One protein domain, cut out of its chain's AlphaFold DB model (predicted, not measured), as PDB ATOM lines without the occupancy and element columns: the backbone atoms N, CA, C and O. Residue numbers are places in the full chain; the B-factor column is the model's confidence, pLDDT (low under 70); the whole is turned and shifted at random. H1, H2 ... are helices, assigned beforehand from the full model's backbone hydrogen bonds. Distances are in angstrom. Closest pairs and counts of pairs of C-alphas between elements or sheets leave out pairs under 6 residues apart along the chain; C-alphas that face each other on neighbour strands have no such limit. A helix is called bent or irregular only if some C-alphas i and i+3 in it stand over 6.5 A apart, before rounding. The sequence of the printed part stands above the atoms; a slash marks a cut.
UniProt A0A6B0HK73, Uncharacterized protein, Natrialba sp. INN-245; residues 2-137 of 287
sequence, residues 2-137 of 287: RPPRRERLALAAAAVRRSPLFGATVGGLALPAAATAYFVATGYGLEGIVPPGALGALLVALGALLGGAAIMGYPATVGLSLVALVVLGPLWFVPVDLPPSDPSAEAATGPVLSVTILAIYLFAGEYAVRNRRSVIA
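AT A GLANCE: This is residues 2 to 137 of the 287 residues of an uncharacterized protein of Natrialba sp. INN-245 (UniProt A0A6B0HK73). Helix H3 forms the core of a flat helical body, with H2 packed steeply across one side of it and H4 and H5 beside it in a three-helix bundle. H1 points away from the first end of H2, residues 2 to 16 sticking out, while residues 96 to 101 stick out at the opposite end and short H6 turns off the end of H5. The 136 printed residues hold six named helices, H1 to H6 in order, and no named strand: all helix. The whole is loose, with a radius of gyration of the C-alphas of 18.4 A and spans of 69 by 41 by 20 A.

IN THESE COORDINATES: H1, residues 5 to 17, begins at C-alpha 5 (-93.413, 6.693, 46.251). H2, residues 20 to 42, is 32.3 A long; H3, residues 54 to 71, 26.0 A; H4, residues 75 to 93, 26.5 A. H5, residues 105 to 130, is 36.6 A long, with a kink of 30 degrees near residue 112; it is only just irregular, C-alphas 107 and 110 being 6.8 A apart. H6, residues 132 to 137, ends at C-alpha 137 (-81.808, -25.226, 71.971).

HOW THE PARTS SIT: H3 is the hub. H2 touches it at a steep tilt of 48 degrees, opposite ways; the closest C-alphas, of Ala 24 and Ala 64, are 3.8 A apart. H3, H4 and H5 form an up and down bundle, each running against the one before. H3 and H4, a hairpin, touch through residues 66 to 70 and 75 to 78 alone, closest at the C-alphas of Leu 66 and Val 78, 5.5 A. H4 and H5, also a hairpin, touch at a shallow tilt of 21 degrees, the C-alphas of Thr 77 and Leu 122 closest at 5.0 A. H1 is close to but not clearly touching H2, as H6 is to H5. Every O i to N i+4 pair is within hydrogen-bond range in H1, H3 and H6, against 18 of 19 in H2, 13 of 15 in H4 and 19 of 22 in H5.

THE WHOLE: The farthest C-alphas, of Arg 2 and Pro 99, are 69.9 A apart. The printed part has no cut; the links H2 to H3 and H4 to H5 are long. The pLDDT is under 70 at residue 2, residues 48 to 52 and residues 88 to 105.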
ATOM      1  N   ARG A   2     -89.930  -0.856  40.739       64.31
ATOM      2  CA  ARG A   2     -90.002  -0.344  42.124       64.31
ATOM      3  C   ARG A   2     -91.372   0.314  42.354       64.31
ATOM      4  O   ARG A   2     -91.781   1.086  41.489       64.31
ATOM      5  N   PRO A   3     -92.048   0.068  43.489       71.81
ATOM      6  CA  PRO A   3     -93.363   0.642  43.749       71.81
ATOM      7  C   PRO A   3     -93.334   2.184  43.768       71.81
ATOM      8  O   PRO A   3     -92.311   2.789  44.144       71.81
ATOM      9  N   PRO A   4     -94.432   2.853  43.373       89.00
ATOM     10  CA  PRO A   4     -94.566   4.303  43.448       89.00
ATOM     11  C   PRO A   4     -94.314   4.829  44.871       89.00
ATOM     12  O   PRO A   4     -94.507   4.142  45.874       89.00
ATOM     13  N   ARG A   5     -93.839   6.077  44.976       85.50
ATOM     14  CA  ARG A   5     -93.413   6.693  46.251       85.50
ATOM     15  C   ARG A   5     -94.505   6.647  47.331       85.50
ATOM     16  O   ARG A   5     -94.184   6.434  48.495       85.50
ATOM     17  N   ARG A   6     -95.778   6.801  46.948       84.56
ATOM     18  CA  ARG A   6     -96.929   6.725  47.867       84.56
ATOM     19  C   ARG A   6     -97.110   5.330  48.471       84.56
ATOM     20  O   ARG A   6     -97.288   5.224  49.677       84.56
ATOM     21  N   GLU A   7     -96.980   4.277  47.668       84.62
ATOM     22  CA  GLU A   7     -97.049   2.896  48.161       84.62
ATOM     23  C   GLU A   7     -95.884   2.572  49.096       84.62
ATOM     24  O   GLU A   7     -96.083   1.959  50.139       84.62
ATOM     25  N   ARG A   8     -94.675   3.063  48.794       82.69
ATOM     26  CA  ARG A   8     -93.525   2.912  49.701       82.69
ATOM     27  C   ARG A   8     -93.754   3.574  51.059       82.69
ATOM     28  O   ARG A   8     -93.420   2.978  52.077       82.69
ATOM     29  N   LEU A   9     -94.342   4.771  51.085       85.38
ATOM     30  CA  LEU A   9     -94.678   5.463  52.335       85.38
ATOM     31  C   LEU A   9     -95.784   4.739  53.114       85.38
ATOM     32  O   LEU A   9     -95.679   4.611  54.330       85.38
ATOM     33  N   ALA A  10     -96.803   4.216  52.427       82.81
ATOM     34  CA  ALA A  10     -97.866   3.437  53.058       82.81
ATOM     35  C   ALA A  10     -97.332   2.131  53.673       82.81
ATOM     36  O   ALA A  10     -97.660   1.805  54.812       82.81
ATOM     37  N   LEU A  11     -96.451   1.424  52.960       82.75
ATOM     38  CA  LEU A  11     -95.794   0.213  53.456       82.75
ATOM     39  C   LEU A  11     -94.867   0.507  54.640       82.75
ATOM     40  O   LEU A  11     -94.889  -0.229  55.624       82.75
ATOM     41  N   ALA A  12     -94.102   1.601  54.589       78.75
ATOM     42  CA  ALA A  12     -93.256   2.027  55.702       78.75
ATOM     43  C   ALA A  12     -94.090   2.386  56.943       78.75
ATOM     44  O   ALA A  12     -93.783   1.939  58.047       78.75
ATOM     45  N   ALA A  13     -95.191   3.122  56.770       75.00
ATOM     46  CA  ALA A  13     -96.104   3.451  57.862       75.00
ATOM     47  C   ALA A  13     -96.774   2.199  58.454       75.00
ATOM     48  O   ALA A  13     -96.904   2.086  59.673       75.00
ATOM     49  N   ALA A  14     -97.166   1.234  57.617       78.56
ATOM     50  CA  ALA A  14     -97.713  -0.042  58.070       78.56
ATOM     51  C   ALA A  14     -96.674  -0.878  58.836       78.56
ATOM     52  O   ALA A  14     -97.008  -1.490  59.849       78.56
ATOM     53  N   ALA A  15     -95.412  -0.869  58.397       78.06
ATOM     54  CA  ALA A  15     -94.317  -1.545  59.087       78.06
ATOM     55  C   ALA A  15     -94.050  -0.936  60.473       78.06
ATOM     56  O   ALA A  15     -93.910  -1.673  61.447       78.06
ATOM     57  N   VAL A  16     -94.070   0.396  60.592       79.25
ATOM     58  CA  VAL A  16     -93.924   1.093  61.881       79.25
ATOM     59  C   VAL A  16     -95.066   0.736  62.834       79.25
ATOM     60  O   VAL A  16     -94.804   0.397  63.987       79.25
ATOM     61  N   ARG A  17     -96.318   0.725  62.356       78.06
ATOM     62  CA  ARG A  17     -97.494   0.362  63.176       78.06
ATOM     63  C   ARG A  17     -97.473  -1.083  63.669       78.06
ATOM     64  O   ARG A  17     -98.086  -1.385  64.684       78.06
ATOM     65  N   ARG A  18     -96.779  -1.970  62.956       82.75
ATOM     66  CA  ARG A  18     -96.578  -3.375  63.343       82.75
ATOM     67  C   ARG A  18     -95.318  -3.587  64.184       82.75
ATOM     68  O   ARG A  18     -95.000  -4.726  64.511       82.75
ATOM     69  N   SER A  19     -94.583  -2.527  64.519       85.31
ATOM     70  CA  SER A  19     -93.393  -2.656  65.354       85.31
ATOM     71  C   SER A  19     -93.779  -2.815  66.835       85.31
ATOM     72  O   SER A  19     -94.648  -2.085  67.321       85.31
ATOM     73  N   PRO A  20     -93.119  -3.714  67.588       82.56
ATOM     74  CA  PRO A  20     -93.355  -3.863  69.027       82.56
ATOM     75  C   PRO A  20     -93.115  -2.568  69.807       82.56
ATOM     76  O   PRO A  20     -93.817  -2.296  70.772       82.56
ATOM     77  N   LEU A  21     -92.159  -1.744  69.357       84.25
ATOM     78  CA  LEU A  21     -91.875  -0.434  69.946       84.25
ATOM     79  C   LEU A  21     -93.064   0.513  69.809       84.25
ATOM     80  O   LEU A  21     -93.426   1.157  70.783       84.25
ATOM     81  N   PHE A  22     -93.705   0.559  68.638       85.88
ATOM     82  CA  PHE A  22     -94.920   1.350  68.456       85.88
ATOM     83  C   PHE A  22     -96.034   0.873  69.391       85.88
ATOM     84  O   PHE A  22     -96.641   1.693  70.076       85.88
ATOM     85  N   GLY A  23     -96.255  -0.445  69.472       86.62
ATOM     86  CA  GLY A  23     -97.208  -1.033  70.416       86.62
ATOM     87  C   GLY A  23     -96.918  -0.630  71.861       86.62
ATOM     88  O   GLY A  23     -97.819  -0.186  72.565       86.62
ATOM     89  N   ALA A  24     -95.655  -0.715  72.278       87.50
ATOM     90  CA  ALA A  24     -95.223  -0.334  73.616       87.50
ATOM     91  C   ALA A  24     -95.389   1.168  73.892       87.50
ATOM     92  O   ALA A  24     -95.862   1.548  74.957       87.50
ATOM     93  N   THR A  25     -95.065   2.041  72.936       86.75
ATOM     94  CA  THR A  25     -95.274   3.487  73.095       86.75
ATOM     95  C   THR A  25     -96.756   3.823  73.211       86.75
ATOM     96  O   THR A  25     -97.149   4.548  74.119       86.75
ATOM     97  N   VAL A  26     -97.596   3.273  72.327       89.75
ATOM     98  CA  VAL A  26     -99.044   3.516  72.368       89.75
ATOM     99  C   VAL A  26     -99.642   2.978  73.663       89.75
ATOM    100  O   VAL A  26    -100.371   3.698  74.334       89.75
ATOM    101  N   GLY A  27     -99.304   1.747  74.049       88.31
ATOM    102  CA  GLY A  27     -99.802   1.140  75.280       88.31
ATOM    103  C   GLY A  27     -99.345   1.886  76.536       88.31
ATOM    104  O   GLY A  27    -100.160   2.149  77.418       88.31
ATOM    105  N   GLY A  28     -98.073   2.291  76.592       87.00
ATOM    106  CA  GLY A  28     -97.501   3.045  77.710       87.00
ATOM    107  C   GLY A  28     -98.079   4.451  77.872       87.00
ATOM    108  O   GLY A  28     -98.010   5.001  78.963       87.00
ATOM    109  N   LEU A  29     -98.683   5.020  76.824       88.62
ATOM    110  CA  LEU A  29     -99.447   6.270  76.899       88.62
ATOM    111  C   LEU A  29    -100.931   6.021  77.204       88.62
ATOM    112  O   LEU A  29    -101.537   6.756  77.979       88.62
ATOM    113  N   ALA A  30    -101.521   4.985  76.605       87.06
ATOM    114  CA  ALA A  30    -102.948   4.706  76.704       87.06
ATOM    115  C   ALA A  30    -103.368   4.235  78.102       87.06
ATOM    116  O   ALA A  30    -104.392   4.689  78.606       87.06
ATOM    117  N   LEU A  31    -102.593   3.351  78.742       85.81
ATOM    118  CA  LEU A  31    -102.955   2.803  80.050       85.81
ATOM    119  C   LEU A  31    -102.966   3.851  81.180       85.81
ATOM    120  O   LEU A  31    -103.976   3.923  81.881       85.81
ATOM    121  N   PRO A  32    -101.931   4.698  81.365       83.88
ATOM    122  CA  PRO A  32    -102.000   5.759  82.369       83.88
ATOM    123  C   PRO A  32    -103.081   6.798  82.045       83.88
ATOM    124  O   PRO A  32    -103.730   7.291  82.964       83.88
ATOM    125  N   ALA A  33    -103.338   7.096  80.764       84.94
ATOM    126  CA  ALA A  33    -104.429   7.989  80.374       84.94
ATOM    127  C   ALA A  33    -105.806   7.410  80.745       84.94
ATOM    128  O   ALA A  33    -106.632   8.112  81.326       84.94
ATOM    129  N   ALA A  34    -106.036   6.122  80.471       84.31
ATOM    130  CA  ALA A  34    -107.265   5.426  80.842       84.31
ATOM    131  C   ALA A  34    -107.448   5.357  82.366       84.31
ATOM    132  O   ALA A  34    -108.539   5.626  82.862       84.31
ATOM    133  N   ALA A  35    -106.376   5.064  83.109       80.69
ATOM    134  CA  ALA A  35    -106.396   5.064  84.569       80.69
ATOM    135  C   ALA A  35    -106.712   6.459  85.132       80.69
ATOM    136  O   ALA A  35    -107.585   6.592  85.981       80.69
ATOM    137  N   THR A  36    -106.076   7.509  84.606       81.75
ATOM    138  CA  THR A  36    -106.351   8.900  85.006       81.75
ATOM    139  C   THR A  36    -107.815   9.262  84.759       81.75
ATOM    140  O   THR A  36    -108.473   9.788  85.650       81.75
ATOM    141  N   ALA A  37    -108.355   8.932  83.580       82.31
ATOM    142  CA  ALA A  37    -109.762   9.169  83.261       82.31
ATOM    143  C   ALA A  37    -110.709   8.411  84.208       82.31
ATOM    144  O   ALA A  37    -111.703   8.981  84.653       82.31
ATOM    145  N   TYR A  38    -110.385   7.161  84.554       79.19
ATOM    146  CA  TYR A  38    -111.146   6.367  85.518       79.19
ATOM    147  C   TYR A  38    -111.138   6.995  86.917       79.19
ATOM    148  O   TYR A  38    -112.201   7.162  87.511       79.19
ATOM    149  N   PHE A  39    -109.970   7.388  87.430       76.75
ATOM    150  CA  PHE A  39    -109.862   7.979  88.765       76.75
ATOM    151  C   PHE A  39    -110.586   9.323  88.851       76.75
ATOM    152  O   PHE A  39    -111.352   9.534  89.786       76.75
ATOM    153  N   VAL A  40    -110.460  10.174  87.827       78.75
ATOM    154  CA  VAL A  40    -111.237  11.421  87.728       78.75
ATOM    155  C   VAL A  40    -112.741  11.133  87.707       78.75
ATOM    156  O   VAL A  40    -113.498  11.796  88.411       78.75
ATOM    157  N   ALA A  41    -113.190  10.139  86.935       78.50
ATOM    158  CA  ALA A  41    -114.608   9.795  86.830       78.50
ATOM    159  C   ALA A  41    -115.193   9.188  88.117       78.50
ATOM    160  O   ALA A  41    -116.392   9.304  88.354       78.50
ATOM    161  N   THR A  42    -114.363   8.540  88.935       72.69
ATOM    162  CA  THR A  42    -114.771   7.867  90.180       72.69
ATOM    163  C   THR A  42    -114.492   8.687  91.439       72.69
ATOM    164  O   THR A  42    -114.843   8.252  92.532       72.69
ATOM    165  N   GLY A  43    -113.909   9.882  91.300       70.50
ATOM    166  CA  GLY A  43    -113.633  10.791  92.415       70.50
ATOM    167  C   GLY A  43    -112.407  10.421  93.255       70.50
ATOM    168  O   GLY A  43    -112.272  10.929  94.363       70.50
ATOM    169  N   TYR A  44    -111.517   9.562  92.746       71.94
ATOM    170  CA  TYR A  44    -110.247   9.239  93.403       71.94
ATOM    171  C   TYR A  44    -109.236  10.385  93.250       71.94
ATOM    172  O   TYR A  44    -109.129  11.000  92.184       71.94
ATOM    173  N   GLY A  45    -108.434  10.619  94.290       72.81
ATOM    174  CA  GLY A  45    -107.280  11.517  94.227       72.81
ATOM    175  C   GLY A  45    -106.233  11.038  93.212       72.81
ATOM    176  O   GLY A  45    -106.039   9.839  93.029       72.81
ATOM    177  N   LEU A  46    -105.530  11.967  92.551       74.00
ATOM    178  CA  LEU A  46    -104.499  11.667  91.532       74.00
ATOM    179  C   LEU A  46    -103.076  11.525  92.104       74.00
ATOM    180  O   LEU A  46    -102.092  11.449  91.356       74.00
ATOM    181  N   GLU A  47    -102.959  11.500  93.428       71.62
ATOM    182  CA  GLU A  47    -101.703  11.337  94.158       71.62
ATOM    183  C   GLU A  47    -101.011  10.028  93.742       71.62
ATOM    184  O   GLU A  47    -101.619   8.962  93.688       71.62
ATOM    185  N   GLY A  48     -99.735  10.110  93.359       64.06
ATOM    186  CA  GLY A  48     -98.970   8.968  92.841       64.06
ATOM    187  C   GLY A  48     -99.089   8.724  91.327       64.06
ATOM    188  O   GLY A  48     -98.247   8.020  90.762       64.06
ATOM    189  N   ILE A  49    -100.054   9.348  90.638       68.06
ATOM    190  CA  ILE A  49    -100.172   9.338  89.164       68.06
ATOM    191  C   ILE A  49     -99.492  10.570  88.561       68.06
ATOM    192  O   ILE A  49     -98.803  10.459  87.545       68.06
ATOM    193  N   VAL A  50     -99.640  11.736  89.202       64.62
ATOM    194  CA  VAL A  50     -99.133  13.032  88.719       64.62
ATOM    195  C   VAL A  50     -98.473  13.803  89.878       64.62
ATOM    196  O   VAL A  50     -99.176  14.053  90.855       64.62
ATOM    197  N   PRO A  51     -97.187  14.235  89.815       53.97
ATOM    198  CA  PRO A  51     -96.097  13.923  88.868       53.97
ATOM    199  C   PRO A  51     -95.318  12.663  89.305       53.97
ATOM    200  O   PRO A  51     -95.212  12.410  90.502       53.97
ATOM    201  N   PRO A  52     -94.820  11.831  88.365       56.38
ATOM    202  CA  PRO A  52     -95.012  10.387  88.426       56.38
ATOM    203  C   PRO A  52     -94.483   9.781  89.727       56.38
ATOM    204  O   PRO A  52     -93.275   9.649  89.928       56.38
ATOM    205  N   GLY A  53     -95.425   9.376  90.578       70.69
ATOM    206  CA  GLY A  53     -95.162   8.447  91.666       70.69
ATOM    207  C   GLY A  53     -95.076   7.012  91.142       70.69
ATOM    208  O   GLY A  53     -95.191   6.750  89.938       70.69
ATOM    209  N   ALA A  54     -94.877   6.060  92.054       77.31
ATOM    210  CA  ALA A  54     -94.694   4.649  91.715       77.31
ATOM    211  C   ALA A  54     -95.825   4.096  90.825       77.31
ATOM    212  O   ALA A  54     -95.559   3.377  89.862       77.31
ATOM    213  N   LEU A  55     -97.074   4.490  91.089       80.62
ATOM    214  CA  LEU A  55     -98.236   4.060  90.317       80.62
ATOM    215  C   LEU A  55     -98.188   4.519  88.853       80.62
ATOM    216  O   LEU A  55     -98.389   3.703  87.955       80.62
ATOM    217  N   GLY A  56     -97.902   5.798  88.596       82.75
ATOM    218  CA  GLY A  56     -97.796   6.317  87.229       82.75
ATOM    219  C   GLY A  56     -96.729   5.573  86.416       82.75
ATOM    220  O   GLY A  56     -96.982   5.166  85.281       82.75
ATOM    221  N   ALA A  57     -95.566   5.312  87.022       85.00
ATOM    222  CA  ALA A  57     -94.494   4.543  86.390       85.00
ATOM    223  C   ALA A  57     -94.907   3.089  86.092       85.00
ATOM    224  O   ALA A  57     -94.631   2.580  85.003       85.00
ATOM    225  N   LEU A  58     -95.610   2.435  87.021       84.38
ATOM    226  CA  LEU A  58     -96.115   1.075  86.832       84.38
ATOM    227  C   LEU A  58     -97.174   0.998  85.729       84.38
ATOM    228  O   LEU A  58     -97.125   0.085  84.909       84.38
ATOM    229  N   LEU A  59     -98.087   1.968  85.647       87.31
ATOM    230  CA  LEU A  59     -99.092   2.031  84.582       87.31
ATOM    231  C   LEU A  59     -98.451   2.238  83.205       87.31
ATOM    232  O   LEU A  59     -98.864   1.606  82.233       87.31
ATOM    233  N   VAL A  60     -97.410   3.067  83.108       88.25
ATOM    234  CA  VAL A  60     -96.631   3.209  81.868       88.25
ATOM    235  C   VAL A  60     -95.953   1.885  81.506       88.25
ATOM    236  O   VAL A  60     -96.048   1.442  80.360       88.25
ATOM    237  N   ALA A  61     -95.298   1.228  82.467       87.25
ATOM    238  CA  ALA A  61     -94.589  -0.032  82.239       87.25
ATOM    239  C   ALA A  61     -95.538  -1.166  81.819       87.25
ATOM    240  O   ALA A  61     -95.292  -1.840  80.816       87.25
ATOM    241  N   LEU A  62     -96.647  -1.342  82.542       90.56
ATOM    242  CA  LEU A  62     -97.682  -2.320  82.227       90.56
ATOM    243  C   LEU A  62     -98.305  -2.028  80.862       90.56
ATOM    244  O   LEU A  62     -98.399  -2.922  80.027       90.56
ATOM    245  N   GLY A  63     -98.661  -0.771  80.591       90.56
ATOM    246  CA  GLY A  63     -99.208  -0.360  79.303       90.56
ATOM    247  C   GLY A  63     -98.254  -0.676  78.154       90.56
ATOM    248  O   GLY A  63     -98.665  -1.247  77.142       90.56
ATOM    249  N   ALA A  64     -96.967  -0.374  78.324       90.25
ATOM    250  CA  ALA A  64     -95.947  -0.662  77.328       90.25
ATOM    251  C   ALA A  64     -95.777  -2.168  77.084       90.25
ATOM    252  O   ALA A  64     -95.702  -2.607  75.933       90.25
ATOM    253  N   LEU A  65     -95.780  -2.967  78.150       90.56
ATOM    254  CA  LEU A  65     -95.697  -4.418  78.053       90.56
ATOM    255  C   LEU A  65     -96.906  -5.004  77.314       90.56
ATOM    256  O   LEU A  65     -96.723  -5.761  76.361       90.56
ATOM    257  N   LEU A  66     -98.127  -4.620  77.695       92.75
ATOM    258  CA  LEU A  66     -99.354  -5.125  77.073       92.75
ATOM    259  C   LEU A  66     -99.483  -4.670  75.615       92.75
ATOM    260  O   LEU A  66     -99.837  -5.469  74.750       92.75
ATOM    261  N   GLY A  67     -99.144  -3.415  75.315       90.75
ATOM    262  CA  GLY A  67     -99.164  -2.889  73.951       90.75
ATOM    263  C   GLY A  67     -98.143  -3.578  73.040       90.75
ATOM    264  O   GLY A  67     -98.470  -3.968  71.916       90.75
ATOM    265  N   GLY A  68     -96.919  -3.800  73.529       88.56
ATOM    266  CA  GLY A  68     -95.906  -4.575  72.811       88.56
ATOM    267  C   GLY A  68     -96.329  -6.034  72.616       88.56
ATOM    268  O   GLY A  68     -96.208  -6.575  71.513       88.56
ATOM    269  N   ALA A  69     -96.882  -6.656  73.661       90.94
ATOM    270  CA  ALA A  69     -97.380  -8.025  73.628       90.94
ATOM    271  C   ALA A  69     -98.520  -8.207  72.614       90.94
ATOM    272  O   ALA A  69     -98.509  -9.171  71.847       90.94
ATOM    273  N   ALA A  70     -99.452  -7.252  72.543       92.00
ATOM    274  CA  ALA A  70    -100.547  -7.260  71.580       92.00
ATOM    275  C   ALA A  70    -100.037  -7.246  70.129       92.00
ATOM    276  O   ALA A  70    -100.474  -8.061  69.317       92.00
ATOM    277  N   ILE A  71     -99.066  -6.382  69.809       91.12
ATOM    278  CA  ILE A  71     -98.481  -6.303  68.459       91.12
ATOM    279  C   ILE A  71     -97.694  -7.568  68.098       91.12
ATOM    280  O   ILE A  71     -97.739  -8.016  66.952       91.12
ATOM    281  N   MET A  72     -97.009  -8.175  69.068       87.81
ATOM    282  CA  MET A  72     -96.319  -9.456  68.873       87.81
ATOM    283  C   MET A  72     -97.268 -10.667  68.866       87.81
ATOM    284  O   MET A  72     -96.832 -11.794  68.621       87.81
ATOM    285  N   GLY A  73     -98.565 -10.448  69.095       91.12
ATOM    286  CA  GLY A  73     -99.591 -11.478  69.044       91.12
ATOM    287  C   GLY A  73     -99.577 -12.418  70.246       91.12
ATOM    288  O   GLY A  73     -99.805 -13.610  70.048       91.12
ATOM    289  N   TYR A  74     -99.323 -11.910  71.456       92.00
ATOM    290  CA  TYR A  74     -99.354 -12.644  72.733       92.00
ATOM    291  C   TYR A  74    -100.671 -12.398  73.519       92.00
ATOM    292  O   TYR A  74    -100.693 -11.626  74.482       92.00
ATOM    293  N   PRO A  75    -101.812 -12.985  73.097       91.69
ATOM    294  CA  PRO A  75    -103.129 -12.773  73.684       91.69
ATOM    295  C   PRO A  75    -103.278 -13.313  75.104       91.69
ATOM    296  O   PRO A  75    -104.099 -12.766  75.829       91.69
ATOM    297  N   ALA A  76    -102.542 -14.352  75.523       89.75
ATOM    298  CA  ALA A  76    -102.670 -14.850  76.894       89.75
ATOM    299  C   ALA A  76    -102.093 -13.829  77.879       89.75
ATOM    300  O   ALA A  76    -102.733 -13.504  78.875       89.75
ATOM    301  N   THR A  77    -100.940 -13.253  77.532       91.00
ATOM    302  CA  THR A  77    -100.329 -12.132  78.256       91.00
ATOM    303  C   THR A  77    -101.295 -10.957  78.367       91.00
ATOM    304  O   THR A  77    -101.543 -10.464  79.459       91.00
ATOM    305  N   VAL A  78    -101.890 -10.529  77.250       91.00
ATOM    306  CA  VAL A  78    -102.804  -9.379  77.252       91.00
ATOM    307  C   VAL A  78    -104.094  -9.689  78.013       91.00
ATOM    308  O   VAL A  78    -104.473  -8.951  78.918       91.00
ATOM    309  N   GLY A  79    -104.762 -10.786  77.662       90.12
ATOM    310  CA  GLY A  79    -106.068 -11.146  78.199       90.12
ATOM    311  C   GLY A  79    -106.031 -11.414  79.698       90.12
ATOM    312  O   GLY A  79    -106.804 -10.815  80.438       90.12
ATOM    313  N   LEU A  80    -105.114 -12.266  80.168       90.81
ATOM    314  CA  LEU A  80    -105.054 -12.632  81.585       90.81
ATOM    315  C   LEU A  80    -104.578 -11.471  82.465       90.81
ATOM    316  O   LEU A  80    -105.079 -11.331  83.575       90.81
ATOM    317  N   SER A  81    -103.680 -10.605  81.982       90.38
ATOM    318  CA  SER A  81    -103.280  -9.409  82.733       90.38
ATOM    319  C   SER A  81    -104.394  -8.370  82.823       90.38
ATOM    320  O   SER A  81    -104.568  -7.771  83.880       90.38
ATOM    321  N   LEU A  82    -105.183  -8.175  81.759       87.62
ATOM    322  CA  LEU A  82    -106.358  -7.300  81.814       87.62
ATOM    323  C   LEU A  82    -107.434  -7.865  82.744       87.62
ATOM    324  O   LEU A  82    -107.975  -7.124  83.557       87.62
ATOM    325  N   VAL A  83    -107.704  -9.174  82.678       87.88
ATOM    326  CA  VAL A  83    -108.619  -9.842  83.617       87.88
ATOM    327  C   VAL A  83    -108.117  -9.688  85.051       87.88
ATOM    328  O   VAL A  83    -108.893  -9.308  85.918       87.88
ATOM    329  N   ALA A  84    -106.824  -9.904  85.309       85.38
ATOM    330  CA  ALA A  84    -106.246  -9.720  86.636       85.38
ATOM    331  C   ALA A  84    -106.379  -8.272  87.126       85.38
ATOM    332  O   ALA A  84    -106.739  -8.066  88.278       85.38
ATOM    333  N   LEU A  85    -106.166  -7.273  86.263       82.81
ATOM    334  CA  LEU A  85    -106.362  -5.862  86.608       82.81
ATOM    335  C   LEU A  85    -107.821  -5.559  86.975       82.81
ATOM    336  O   LEU A  85    -108.079  -4.869  87.957       82.81
ATOM    337  N   VAL A  86    -108.767  -6.110  86.213       80.31
ATOM    338  CA  VAL A  86    -110.211  -5.931  86.431       80.31
ATOM    339  C   VAL A  86    -110.723  -6.717  87.635       80.31
ATOM    340  O   VAL A  86    -111.694  -6.293  88.237       80.31
ATOM    341  N   VAL A  87    -110.114  -7.846  88.002       78.81
ATOM    342  CA  VAL A  87    -110.510  -8.630  89.185       78.81
ATOM    343  C   VAL A  87    -109.874  -8.059  90.451       78.81
ATOM    344  O   VAL A  87    -110.558  -7.864  91.452       78.81
ATOM    345  N   LEU A  88    -108.574  -7.756  90.409       69.88
ATOM    346  CA  LEU A  88    -107.837  -7.235  91.561       69.88
ATOM    347  C   LEU A  88    -108.174  -5.778  91.867       69.88
ATOM    348  O   LEU A  88    -108.073  -5.386  93.022       69.88
ATOM    349  N   GLY A  89    -108.596  -4.987  90.876       64.12
ATOM    350  CA  GLY A  89    -109.039  -3.616  91.111       64.12
ATOM    351  C   GLY A  89    -110.221  -3.558  92.093       64.12
ATOM    352  O   GLY A  89    -110.052  -3.104  93.220       64.12
ATOM    353  N   PRO A  90    -111.420  -4.039  91.727       56.78
ATOM    354  CA  PRO A  90    -112.615  -3.969  92.564       56.78
ATOM    355  C   PRO A  90    -112.462  -4.661  93.921       56.78
ATOM    356  O   PRO A  90    -112.975  -4.155  94.911       56.78
ATOM    357  N   LEU A  91    -111.735  -5.784  93.993       50.97
ATOM    358  CA  LEU A  91    -111.545  -6.528  95.246       50.97
ATOM    359  C   LEU A  91    -110.727  -5.770  96.307       50.97
ATOM    360  O   LEU A  91    -110.775  -6.151  97.471       50.97
ATOM    361  N   TRP A  92    -110.001  -4.714  95.923       51.41
ATOM    362  CA  TRP A  92    -109.180  -3.905  96.834       51.41
ATOM    363  C   TRP A  92    -109.583  -2.423  96.871       51.41
ATOM    364  O   TRP A  92    -109.251  -1.729  97.827       51.41
ATOM    365  N   PHE A  93    -110.321  -1.938  95.864       51.28
ATOM    366  CA  PHE A  93    -110.906  -0.590  95.840       51.28
ATOM    367  C   PHE A  93    -112.255  -0.491  96.566       51.28
ATOM    368  O   PHE A  93    -112.730   0.619  96.786       51.28
ATOM    369  N   VAL A  94    -112.876  -1.614  96.942       47.12
ATOM    370  CA  VAL A  94    -114.071  -1.624  97.793       47.12
ATOM    371  C   VAL A  94    -113.613  -1.746  99.251       47.12
ATOM    372  O   VAL A  94    -113.153  -2.820  99.644       47.12
ATOM    373  N   PRO A  95    -113.685  -0.674 100.064       46.56
ATOM    374  CA  PRO A  95    -113.300  -0.749 101.464       46.56
ATOM    375  C   PRO A  95    -114.312  -1.638 102.180       46.56
ATOM    376  O   PRO A  95    -115.480  -1.278 102.295       46.56
ATOM    377  N   VAL A  96    -113.878  -2.818 102.625       46.81
ATOM    378  CA  VAL A  96    -114.764  -3.699 103.392       46.81
ATOM    379  C   VAL A  96    -114.977  -3.141 104.801       46.81
ATOM    380  O   VAL A  96    -116.093  -3.255 105.273       46.81
ATOM    381  N   ASP A  97    -114.007  -2.441 105.419       45.69
ATOM    382  CA  ASP A  97    -114.168  -1.921 106.798       45.69
ATOM    383  C   ASP A  97    -113.238  -0.740 107.198       45.69
ATOM    384  O   ASP A  97    -113.030  -0.482 108.384       45.69
ATOM    385  N   LEU A  98    -112.636   0.004 106.259       44.19
ATOM    386  CA  LEU A  98    -111.775   1.145 106.628       44.19
ATOM    387  C   LEU A  98    -112.605   2.430 106.832       44.19
ATOM    388  O   LEU A  98    -113.544   2.662 106.066       44.19
ATOM    389  N   PRO A  99    -112.280   3.278 107.838       46.38
ATOM    390  CA  PRO A  99    -112.912   4.591 107.990       46.38
ATOM    391  C   PRO A  99    -112.761   5.380 106.680       46.38
ATOM    392  O   PRO A  99    -111.846   5.076 105.915       46.38
ATOM    393  N   PRO A 100    -113.620   6.379 106.401       49.44
ATOM    394  CA  PRO A 100    -113.586   7.137 105.154       49.44
ATOM    395  C   PRO A 100    -112.330   8.023 105.107       49.44
ATOM    396  O   PRO A 100    -112.389   9.229 105.312       49.44
ATOM    397  N   SER A 101    -111.167   7.414 104.895       53.41
ATOM    398  CA  SER A 101    -110.026   8.063 104.279       53.41
ATOM    399  C   SER A 101    -110.397   8.293 102.823       53.41
ATOM    400  O   SER A 101    -110.914   7.376 102.178       53.41
ATOM    401  N   ASP A 102    -110.152   9.500 102.323       56.84
ATOM    402  CA  ASP A 102    -110.424   9.845 100.934       56.84
ATOM    403  C   ASP A 102    -109.852   8.773  99.986       56.84
ATOM    404  O   ASP A 102    -108.731   8.294 100.195       56.84
ATOM    405  N   PRO A 103    -110.609   8.346  98.961       60.03
ATOM    406  CA  PRO A 103    -110.149   7.342  98.012       60.03
ATOM    407  C   PRO A 103    -108.892   7.849  97.284       60.03
ATOM    408  O   PRO A 103    -108.972   8.712  96.409       60.03
ATOM    409  N   SER A 104    -107.716   7.322  97.641       68.31
ATOM    410  CA  SER A 104    -106.434   7.724  97.051       68.31
ATOM    411  C   SER A 104    -105.959   6.721  96.001       68.31
ATOM    412  O   SER A 104    -106.092   5.502  96.153       68.31
ATOM    413  N   ALA A 105    -105.391   7.222  94.902       69.38
ATOM    414  CA  ALA A 105    -104.818   6.363  93.873       69.38
ATOM    415  C   ALA A 105    -103.608   5.561  94.383       69.38
ATOM    416  O   ALA A 105    -103.347   4.483  93.862       69.38
ATOM    417  N   GLU A 106    -102.905   6.002  95.431       70.44
ATOM    418  CA  GLU A 106    -101.751   5.287  95.993       70.44
ATOM    419  C   GLU A 106    -102.073   3.834  96.383       70.44
ATOM    420  O   GLU A 106    -101.258   2.939  96.133       70.44
ATOM    421  N   ALA A 107    -103.292   3.570  96.871       72.44
ATOM    422  CA  ALA A 107    -103.772   2.225  97.189       72.44
ATOM    423  C   ALA A 107    -103.757   1.266  95.975       72.44
ATOM    424  O   ALA A 107    -103.643   0.050  96.134       72.44
ATOM    425  N   ALA A 108    -103.791   1.796  94.745       74.38
ATOM    426  CA  ALA A 108    -103.695   1.025  93.505       74.38
ATOM    427  C   ALA A 108    -102.283   0.487  93.215       74.38
ATOM    428  O   ALA A 108    -102.122  -0.387  92.359       74.38
ATOM    429  N   THR A 109    -101.249   1.001  93.887       77.38
ATOM    430  CA  THR A 109     -99.845   0.690  93.572       77.38
ATOM    431  C   THR A 109     -99.546  -0.800  93.725       77.38
ATOM    432  O   THR A 109     -98.961  -1.399  92.823       77.38
ATOM    433  N   GLY A 110     -99.982  -1.416  94.829       76.00
ATOM    434  CA  GLY A 110     -99.793  -2.848  95.088       76.00
ATOM    435  C   GLY A 110    -100.434  -3.737  94.012       76.00
ATOM    436  O   GLY A 110     -99.719  -4.503  93.365       76.00
ATOM    437  N   PRO A 111    -101.747  -3.604  93.743       77.50
ATOM    438  CA  PRO A 111    -102.424  -4.359  92.688       77.50
ATOM    439  C   PRO A 111    -101.797  -4.179  91.302       77.50
ATOM    440  O   PRO A 111    -101.554  -5.161  90.598       77.50
ATOM    441  N   VAL A 112    -101.488  -2.941  90.902       82.75
ATOM    442  CA  VAL A 112    -100.879  -2.669  89.592       82.75
ATOM    443  C   VAL A 112     -99.473  -3.269  89.511       82.75
ATOM    444  O   VAL A 112     -99.115  -3.834  88.475       82.75
ATOM    445  N   LEU A 113     -98.693  -3.235  90.596       83.50
ATOM    446  CA  LEU A 113     -97.408  -3.930  90.679       83.50
ATOM    447  C   LEU A 113     -97.587  -5.444  90.494       83.50
ATOM    448  O   LEU A 113     -96.907  -6.030  89.651       83.50
ATOM    449  N   SER A 114     -98.528  -6.073  91.203       81.44
ATOM    450  CA  SER A 114     -98.814  -7.509  91.073       81.44
ATOM    451  C   SER A 114     -99.215  -7.896  89.649       81.44
ATOM    452  O   SER A 114     -98.705  -8.879  89.109       81.44
ATOM    453  N   VAL A 115    -100.075  -7.105  89.000       86.25
ATOM    454  CA  VAL A 115    -100.476  -7.331  87.603       86.25
ATOM    455  C   VAL A 115     -99.298  -7.141  86.651       86.25
ATOM    456  O   VAL A 115     -99.157  -7.903  85.697       86.25
ATOM    457  N   THR A 116     -98.427  -6.166  86.909       87.31
ATOM    458  CA  THR A 116     -97.212  -5.936  86.112       87.31
ATOM    459  C   THR A 116     -96.268  -7.128  86.191       87.31
ATOM    460  O   THR A 116     -95.800  -7.619  85.165       87.31
ATOM    461  N   ILE A 117     -96.039  -7.650  87.396       84.75
ATOM    462  CA  ILE A 117     -95.236  -8.853  87.629       84.75
ATOM    463  C   ILE A 117     -95.851 -10.050  86.900       84.75
ATOM    464  O   ILE A 117     -95.162 -10.733  86.141       84.75
ATOM    465  N   LEU A 118     -97.160 -10.266  87.056       87.50
ATOM    466  CA  LEU A 118     -97.886 -11.322  86.353       87.50
ATOM    467  C   LEU A 118     -97.735 -11.195  84.832       87.50
ATOM    468  O   LEU A 118     -97.437 -12.182  84.164       87.50
ATOM    469  N   ALA A 119     -97.897  -9.990  84.280       89.44
ATOM    470  CA  ALA A 119     -97.755  -9.731  82.853       89.44
ATOM    471  C   ALA A 119     -96.355 -10.100  82.341       89.44
ATOM    472  O   ALA A 119     -96.236 -10.690  81.269       89.44
ATOM    473  N   ILE A 120     -95.297  -9.816  83.109       88.56
ATOM    474  CA  ILE A 120     -93.917 -10.183  82.751       88.56
ATOM    475  C   ILE A 120     -93.763 -11.708  82.693       88.56
ATOM    476  O   ILE A 120     -93.201 -12.232  81.727       88.56
ATOM    477  N   TYR A 121     -94.297 -12.438  83.677       87.00
ATOM    478  CA  TYR A 121     -94.241 -13.903  83.681       87.00
ATOM    479  C   TYR A 121     -95.072 -14.535  82.572       87.00
ATOM    480  O   TYR A 121     -94.598 -15.458  81.912       87.00
ATOM    481  N   LEU A 122     -96.285 -14.033  82.337       91.12
ATOM    482  CA  LEU A 122     -97.131 -14.500  81.245       91.12
ATOM    483  C   LEU A 122     -96.462 -14.255  79.897       91.12
ATOM    484  O   LEU A 122     -96.440 -15.159  79.066       91.12
ATOM    485  N   PHE A 123     -95.842 -13.089  79.717       90.56
ATOM    486  CA  PHE A 123     -95.084 -12.775  78.514       90.56
ATOM    487  C   PHE A 123     -93.932 -13.761  78.307       90.56
ATOM    488  O   PHE A 123     -93.802 -14.354  77.234       90.56
ATOM    489  N   ALA A 124     -93.116 -13.984  79.341       88.25
ATOM    490  CA  ALA A 124     -92.001 -14.923  79.286       88.25
ATOM    491  C   ALA A 124     -92.470 -16.366  79.017       88.25
ATOM    492  O   ALA A 124     -91.887 -17.061  78.183       88.25
ATOM    493  N   GLY A 125     -93.542 -16.805  79.681       89.69
ATOM    494  CA  GLY A 125     -94.122 -18.138  79.525       89.69
ATOM    495  C   GLY A 125     -94.737 -18.354  78.145       89.69
ATOM    496  O   GLY A 125     -94.437 -19.343  77.478       89.69
ATOM    497  N   GLU A 126     -95.543 -17.408  77.664       94.00
ATOM    498  CA  GLU A 126     -96.158 -17.475  76.340       94.00
ATOM    499  C   GLU A 126     -95.096 -17.429  75.233       94.00
ATOM    500  O   GLU A 126     -95.150 -18.219  74.282       94.00
ATOM    501  N   TYR A 127     -94.076 -16.577  75.387       90.62
ATOM    502  CA  TYR A 127     -92.901 -16.581  74.522       90.62
ATOM    503  C   TYR A 127     -92.227 -17.955  74.523       90.62
ATOM    504  O   TYR A 127     -91.925 -18.485  73.449       90.62
ATOM    505  N   ALA A 128     -92.008 -18.546  75.699       90.25
ATOM    506  CA  ALA A 128     -91.307 -19.815  75.826       90.25
ATOM    507  C   ALA A 128     -92.068 -20.979  75.181       90.25
ATOM    508  O   ALA A 128     -91.465 -21.798  74.485       90.25
ATOM    509  N   VAL A 129     -93.392 -21.023  75.346       95.12
ATOM    510  CA  VAL A 129     -94.264 -22.029  74.723       95.12
ATOM    511  C   VAL A 129     -94.219 -21.917  73.201       95.12
ATOM    512  O   VAL A 129     -94.007 -22.912  72.506       95.12
ATOM    513  N   ARG A 130     -94.352 -20.700  72.665       93.69
ATOM    514  CA  ARG A 130     -94.371 -20.458  71.213       93.69
ATOM    515  C   ARG A 130     -93.012 -20.667  70.558       93.69
ATOM    516  O   ARG A 130     -92.937 -21.138  69.428       93.69
ATOM    517  N   ASN A 131     -91.935 -20.370  71.280       91.62
ATOM    518  CA  ASN A 131     -90.561 -20.492  70.800       91.62
ATOM    519  C   ASN A 131     -89.838 -21.704  71.401       91.62
ATOM    520  O   ASN A 131     -88.607 -21.718  71.474       91.62
ATOM    521  N   ARG A 132     -90.584 -22.747  71.792       91.94
ATOM    522  CA  ARG A 132     -90.079 -23.910  72.539       91.94
ATOM    523  C   ARG A 132     -88.790 -24.493  71.968       91.94
ATOM    524  O   ARG A 132     -87.868 -24.781  72.721       91.94
ATOM    525  N   ARG A 133     -88.695 -24.656  70.644       93.38
ATOM    526  CA  ARG A 133     -87.487 -25.206  69.997       93.38
ATOM    527  C   ARG A 133     -86.262 -24.320  70.216       93.38
ATOM    528  O   ARG A 133     -85.203 -24.833  70.552       93.38
ATOM    529  N   SER A 134     -86.417 -23.006  70.055       88.38
ATOM    530  CA  SER A 134     -85.343 -22.033  70.276       88.38
ATOM    531  C   SER A 134     -84.925 -22.000  71.747       88.38
ATOM    532  O   SER A 134     -83.737 -22.055  72.056       88.38
ATOM    533  N   VAL A 135     -85.904 -22.010  72.657       87.69
ATOM    534  CA  VAL A 135     -85.664 -22.029  74.105       87.69
ATOM    535  C   VAL A 135     -84.928 -23.297  74.516       87.69
ATOM    536  O   VAL A 135     -83.882 -23.207  75.147       87.69
ATOM    537  N   ILE A 136     -85.393 -24.476  74.105       89.88
ATOM    538  CA  ILE A 136     -84.722 -25.744  74.424       89.88
ATOM    539  C   ILE A 136     -83.313 -25.779  73.827       89.88
ATOM    540  O   ILE A 136     -82.369 -26.143  74.518       89.88
ATOM    541  N   ALA A 137     -83.134 -25.329  72.581       89.38
ATOM    542  CA  ALA A 137     -81.808 -25.226  71.971       89.38
ATOM    543  C   ALA A 137     -80.884 -24.245  72.721       89.38
ATOM    544  O   ALA A 137     -79.659 -24.383  72.691       89.38
TER     545      ALA A 137